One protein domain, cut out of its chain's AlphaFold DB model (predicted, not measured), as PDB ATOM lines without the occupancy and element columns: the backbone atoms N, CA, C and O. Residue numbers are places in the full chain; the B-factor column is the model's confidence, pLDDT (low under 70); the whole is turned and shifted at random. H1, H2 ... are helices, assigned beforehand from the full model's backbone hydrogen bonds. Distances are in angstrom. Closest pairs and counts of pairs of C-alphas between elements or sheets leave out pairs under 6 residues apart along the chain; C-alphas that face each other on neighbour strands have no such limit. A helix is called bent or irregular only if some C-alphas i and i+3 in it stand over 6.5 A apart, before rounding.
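AT A GLANCE: This is residues 2 to 46 of the 101 residues of an uncharacterized protein of Aurantimonas coralicida (UniProt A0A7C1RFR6). What does the model look like from its first residue onward? It is an open, bent arm of two helices set end to end, H1 and then H2, with a corner at the link between them and no packing of one on the other; beyond H2 a short tail, residues 40 to 46, folds back toward that helix. What is it made of, and how far does it reach? The printed part has 45 residues with two named helices and no named strand, and its class is all helix. It is extended, with a radius of gyration of the C-alphas of 18.0 A and spans of 54 by 21 by 11 A, a rod in outline.

IN THESE COORDINATES: Where is the first helix? H1 holds residues 6 to 23 and is 26.5 A long, from C-alpha 6 at (-21.236, -7.739, 35.046) to C-alpha 23 at (-46.415, -4.129, 27.672). Where is the second? H2 holds residues 27 to 39 and is 18.4 A long, ending with C-alpha 39 at (-53.551, -0.737, 1.961).

HOW THE PARTS SIT: Do the two helices touch? H1 and H2 are apart, with no C-alpha of the one within 8 A of the other, and a tight link of 3 residues joins them. Which stretches stand free? Residues 2 to 33 stand free, of which 6 to 23 belong to H1 and 27 to 33 to H2, and so do residues 38 to 43. How do the helix backbones run? Every O i to N i+4 pair of H2 is within hydrogen-bond range, and 13 of 14 are in H1.

THE WHOLE: How large is it? The two C-alphas farthest apart, those of His 2 and Pro 41, are 53.6 A apart. Is there a cut, and where is confidence low? The printed part has no cut. The mean pLDDT of the printed part is 82.1, and residues 2 to 9 are under 70.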
ATOM      1  N   HIS A   2     -12.175 -13.929  34.897       45.22
ATOM      2  CA  HIS A   2     -13.051 -13.081  34.082       45.22
ATOM      3  C   HIS A   2     -14.312 -12.808  34.906       45.22
ATOM      4  O   HIS A   2     -14.899 -13.741  35.454       45.22
ATOM      5  N   ASP A   3     -14.663 -11.535  35.048       52.28
ATOM      6  CA  ASP A   3     -15.794 -11.060  35.838       52.28
ATOM      7  C   ASP A   3     -17.122 -11.386  35.132       52.28
ATOM      8  O   ASP A   3     -17.650 -10.619  34.330       52.28
ATOM      9  N   SER A   4     -17.651 -12.576  35.420       52.31
ATOM     10  CA  SER A   4     -18.961 -13.042  34.952       52.31
ATOM     11  C   SER A   4     -20.143 -12.375  35.674       52.31
ATOM     12  O   SER A   4     -21.291 -12.724  35.387       52.31
ATOM     13  N   SER A   5     -19.903 -11.466  36.628       54.22
ATOM     14  CA  SER A   5     -20.976 -10.797  37.372       54.22
ATOM     15  C   SER A   5     -21.619  -9.693  36.535       54.22
ATOM     16  O   SER A   5     -22.843  -9.654  36.415       54.22
ATOM     17  N   LYS A   6     -20.797  -8.894  35.845       50.81
ATOM     18  CA  LYS A   6     -21.236  -7.739  35.046       50.81
ATOM     19  C   LYS A   6     -22.238  -8.097  33.934       50.81
ATOM     20  O   LYS A   6     -23.214  -7.393  33.723       50.81
ATOM     21  N   HIS A   7     -22.068  -9.250  33.281       50.50
ATOM     22  CA  HIS A   7     -22.935  -9.670  32.169       50.50
ATOM     23  C   HIS A   7     -24.344 -10.131  32.577       50.50
ATOM     24  O   HIS A   7     -25.244 -10.163  31.731       50.50
ATOM     25  N   ARG A   8     -24.562 -10.532  33.837       55.00
ATOM     26  CA  ARG A   8     -25.893 -10.959  34.304       55.00
ATOM     27  C   ARG A   8     -26.777  -9.770  34.661       55.00
ATOM     28  O   ARG A   8     -27.958  -9.794  34.314       55.00
ATOM     29  N   ASP A   9     -26.194  -8.741  35.271       59.38
ATOM     30  CA  ASP A   9     -26.898  -7.512  35.652       59.38
ATOM     31  C   ASP A   9     -27.362  -6.736  34.406       59.38
ATOM     32  O   ASP A   9     -28.520  -6.317  34.328       59.38
ATOM     33  N   ASP A  10     -26.528  -6.696  33.361       72.38
ATOM     34  CA  ASP A  10     -26.866  -6.096  32.062       72.38
ATOM     35  C   ASP A  10     -28.047  -6.809  31.371       72.38
ATOM     36  O   ASP A  10     -28.916  -6.179  30.761       72.38
ATOM     37  N   ARG A  11     -28.123  -8.143  31.487       77.88
ATOM     38  CA  ARG A  11     -29.216  -8.935  30.903       77.88
ATOM     39  C   ARG A  11     -30.522  -8.767  31.676       77.88
ATOM     40  O   ARG A  11     -31.579  -8.704  31.050       77.88
ATOM     41  N   ALA A  12     -30.465  -8.700  33.006       83.12
ATOM     42  CA  ALA A  12     -31.641  -8.449  33.837       83.12
ATOM     43  C   ALA A  12     -32.254  -7.072  33.535       83.12
ATOM     44  O   ALA A  12     -33.463  -6.979  33.321       83.12
ATOM     45  N   ALA A  13     -31.425  -6.031  33.417       85.62
ATOM     46  CA  ALA A  13     -31.877  -4.695  33.033       85.62
ATOM     47  C   ALA A  13     -32.503  -4.671  31.625       85.62
ATOM     48  O   ALA A  13     -33.579  -4.102  31.430       85.62
ATOM     49  N   LEU A  14     -31.878  -5.351  30.656       84.44
ATOM     50  CA  LEU A  14     -32.392  -5.455  29.289       84.44
ATOM     51  C   LEU A  14     -33.758  -6.153  29.229       84.44
ATOM     52  O   LEU A  14     -34.652  -5.686  28.533       84.44
ATOM     53  N   LEU A  15     -33.955  -7.237  29.984       87.81
ATOM     54  CA  LEU A  15     -35.237  -7.951  30.007       87.81
ATOM     55  C   LEU A  15     -36.361  -7.120  30.628       87.81
ATOM     56  O   LEU A  15     -37.490  -7.176  30.142       87.81
ATOM     57  N   THR A  16     -36.067  -6.342  31.671       90.38
ATOM     58  CA  THR A  16     -37.040  -5.415  32.266       90.38
ATOM     59  C   THR A  16     -37.475  -4.361  31.255       90.38
ATOM     60  O   THR A  16     -38.671  -4.121  31.109       90.38
ATOM     61  N   ARG A  17     -36.526  -3.793  30.502       87.81
ATOM     62  CA  ARG A  17     -36.822  -2.833  29.434       87.81
ATOM     63  C   ARG A  17     -37.668  -3.452  28.320       87.81
ATOM     64  O   ARG A  17     -38.706  -2.898  27.988       87.81
ATOM     65  N   VAL A  18     -37.269  -4.616  27.808       90.69
ATOM     66  CA  VAL A  18     -38.003  -5.320  26.743       90.69
ATOM     67  C   VAL A  18     -39.430  -5.656  27.181       90.69
ATOM     68  O   VAL A  18     -40.360  -5.512  26.399       90.69
ATOM     69  N   ARG A  19     -39.631  -6.075  28.437       87.12
ATOM     70  CA  ARG A  19     -40.978  -6.340  28.967       87.12
ATOM     71  C   ARG A  19     -41.819  -5.078  29.098       87.12
ATOM     72  O   ARG A  19     -43.004  -5.137  28.801       87.12
ATOM     73  N   ALA A  20     -41.230  -3.975  29.555       89.12
ATOM     74  CA  ALA A  20     -41.934  -2.701  29.654       89.12
ATOM     75  C   ALA A  20     -42.324  -2.171  28.265       89.12
ATOM     76  O   ALA A  20     -43.453  -1.733  28.086       89.12
ATOM     77  N   GLU A  21     -41.426  -2.279  27.280       85.81
ATOM     78  CA  GLU A  21     -41.700  -1.924  25.882       85.81
ATOM     79  C   GLU A  21     -42.790  -2.826  25.279       85.81
ATOM     80  O   GLU A  21     -43.734  -2.321  24.685       85.81
ATOM     81  N   HIS A  22     -42.736  -4.142  25.502       83.19
ATOM     82  CA  HIS A  22     -43.775  -5.063  25.027       83.19
ATOM     83  C   HIS A  22     -45.135  -4.821  25.698       83.19
ATOM     84  O   HIS A  22     -46.170  -4.982  25.066       83.19
ATOM     85  N   ALA A  23     -45.165  -4.457  26.982       85.25
ATOM     86  CA  ALA A  23     -46.415  -4.129  27.672       85.25
ATOM     87  C   ALA A  23     -47.041  -2.812  27.180       85.25
ATOM     88  O   ALA A  23     -48.219  -2.578  27.427       85.25
ATOM     89  N   ALA A  24     -46.254  -1.962  26.518       87.06
ATOM     90  CA  ALA A  24     -46.720  -0.731  25.899       87.06
ATOM     91  C   ALA A  24     -47.196  -0.924  24.447       87.06
ATOM     92  O   ALA A  24     -47.735   0.025  23.894       87.06
ATOM     93  N   MET A  25     -47.014  -2.108  23.842       87.94
ATOM     94  CA  MET A  25     -47.585  -2.427  22.529       87.94
ATOM     95  C   MET A  25     -49.106  -2.502  22.663       87.94
ATOM     96  O   MET A  25     -49.617  -3.309  23.443       87.94
ATOM     97  N   THR A  26     -49.807  -1.627  21.949       92.06
ATOM     98  CA  THR A  26     -51.268  -1.529  22.021       92.06
ATOM     99  C   THR A  26     -51.944  -2.285  20.883       92.06
ATOM    100  O   THR A  26     -51.425  -2.349  19.768       92.06
ATOM    101  N   ASP A  27     -53.141  -2.813  21.147       91.69
ATOM    102  CA  ASP A  27     -53.953  -3.477  20.121       91.69
ATOM    103  C   ASP A  27     -54.325  -2.487  18.998       91.69
ATOM    104  O   ASP A  27     -54.426  -2.858  17.828       91.69
ATOM    105  N   GLU A  28     -54.490  -1.202  19.329       91.75
ATOM    106  CA  GLU A  28     -54.759  -0.139  18.360       91.75
ATOM    107  C   GLU A  28     -53.599   0.077  17.377       91.75
ATOM    108  O   GLU A  28     -53.834   0.268  16.179       91.75
ATOM    109  N   GLU A  29     -52.354   0.044  17.856       89.44
ATOM    110  CA  GLU A  29     -51.170   0.144  16.997       89.44
ATOM    111  C   GLU A  29     -51.044  -1.075  16.081       89.44
ATOM    112  O   GLU A  29     -50.785  -0.912  14.885       89.44
ATOM    113  N   ASP A  30     -51.314  -2.277  16.591       89.19
ATOM    114  CA  ASP A  30     -51.309  -3.504  15.787       89.19
ATOM    115  C   ASP A  30     -52.377  -3.468  14.678       89.19
ATOM    116  O   ASP A  30     -52.116  -3.854  13.528       89.19
ATOM    117  N   VAL A  31     -53.569  -2.937  14.976       94.06
ATOM    118  CA  VAL A  31     -54.623  -2.710  13.973       94.06
ATOM    119  C   VAL A  31     -54.176  -1.688  12.930       94.06
ATOM    120  O   VAL A  31     -54.370  -1.918  11.733       94.06
ATOM    121  N   ALA A  32     -53.552  -0.582  13.345       94.12
ATOM    122  CA  ALA A  32     -53.067   0.444  12.424       94.12
ATOM    123  C   ALA A  32     -51.961  -0.087  11.493       94.12
ATOM    124  O   ALA A  32     -51.990   0.179  10.289       94.12
ATOM    125  N   ILE A  33     -51.029  -0.887  12.021       91.12
ATOM    126  CA  ILE A  33     -49.974  -1.554  11.242       91.12
ATOM    127  C   ILE A  33     -50.590  -2.530  10.232       91.12
ATOM    128  O   ILE A  33     -50.217  -2.526   9.057       91.12
ATOM    129  N   THR A  34     -51.571  -3.326  10.662       91.69
ATOM    130  CA  THR A  34     -52.266  -4.283   9.789       91.69
ATOM    131  C   THR A  34     -53.036  -3.572   8.676       91.69
ATOM    132  O   THR A  34     -52.959  -3.971   7.513       91.69
ATOM    133  N   ALA A  35     -53.742  -2.487   9.003       92.94
ATOM    134  CA  ALA A  35     -54.469  -1.681   8.028       92.94
ATOM    135  C   ALA A  35     -53.527  -1.037   6.999       92.94
ATOM    136  O   ALA A  35     -53.839  -1.035   5.808       92.94
ATOM    137  N   ALA A  36     -52.363  -0.541   7.432       93.12
ATOM    138  CA  ALA A  36     -51.350   0.008   6.535       93.12
ATOM    139  C   ALA A  36     -50.799  -1.053   5.569       93.12
ATOM    140  O   ALA A  36     -50.688  -0.782   4.377       93.12
ATOM    141  N   ALA A  37     -50.522  -2.270   6.053       91.81
ATOM    142  CA  ALA A  37     -50.068  -3.376   5.207       91.81
ATOM    143  C   ALA A  37     -51.137  -3.815   4.190       91.81
ATOM    144  O   ALA A  37     -50.822  -4.096   3.041       91.81
ATOM    145  N   LEU A  38     -52.416  -3.848   4.584       92.31
ATOM    146  CA  LEU A  38     -53.520  -4.173   3.671       92.31
ATOM    147  C   LEU A  38     -53.750  -3.102   2.597       92.31
ATOM    148  O   LEU A  38     -54.251  -3.416   1.518       92.31
ATOM    149  N   ALA A  39     -53.425  -1.845   2.898       94.06
ATOM    150  CA  ALA A  39     -53.551  -0.737   1.961       94.06
ATOM    151  C   ALA A  39     -52.401  -0.667   0.941       94.06
ATOM    152  O   ALA A  39     -52.555   0.026  -0.065       94.06
ATOM    153  N   ASP A  40     -51.281  -1.357   1.183       93.00
ATOM    154  CA  ASP A  40     -50.119  -1.425   0.294       93.00
ATOM    155  C   ASP A  40     -50.222  -2.634  -0.664       93.00
ATOM    156  O   ASP A  40     -50.028  -3.777  -0.238       93.00
ATOM    157  N   PRO A  41     -50.506  -2.425  -1.968       90.19
ATOM    158  CA  PRO A  41     -50.634  -3.522  -2.928       90.19
ATOM    159  C   PRO A  41     -49.325  -4.278  -3.190       90.19
ATOM    160  O   PRO A  41     -49.378  -5.432  -3.619       90.19
ATOM    161  N   ASP A  42     -48.169  -3.646  -2.956       91.81
ATOM    162  CA  ASP A  42     -46.851  -4.235  -3.213       91.81
ATOM    163  C   ASP A  42     -46.339  -5.055  -2.017       91.81
ATOM    164  O   ASP A  42     -45.435  -5.884  -2.172       91.81
ATOM    165  N   ASN A  43     -46.922  -4.862  -0.829       87.69
ATOM    166  CA  ASN A  43     -46.530  -5.562   0.392       87.69
ATOM    167  C   ASN A  43     -47.732  -5.951   1.282       87.69
ATOM    168  O   ASN A  43     -47.802  -5.543   2.447       87.69
ATOM    169  N   PRO A  44     -48.667  -6.775   0.773       87.81
ATOM    170  CA  PRO A  44     -49.784  -7.255   1.570       87.81
ATOM    171  C   PRO A  44     -49.311  -8.216   2.677       87.81
ATOM    172  O   PRO A  44     -48.289  -8.897   2.528       87.81
ATOM    173  N   PRO A  45     -50.064  -8.338   3.785       87.69
ATOM    174  CA  PRO A  45     -49.783  -9.339   4.806       87.69
ATOM    175  C   PRO A  45     -49.833 -10.755   4.212       87.69
ATOM    176  O   PRO A  45     -50.739 -11.108   3.459       87.69
ATOM    177  N   ILE A  46     -48.847 -11.577   4.573       83.31
ATOM    178  CA  ILE A  46     -48.742 -12.969   4.123       83.31
ATOM    179  C   ILE A  46     -49.858 -13.785   4.787       83.31
ATOM    180  O   ILE A  46     -50.008 -13.740   6.009       83.31
TER     181      ILE A  46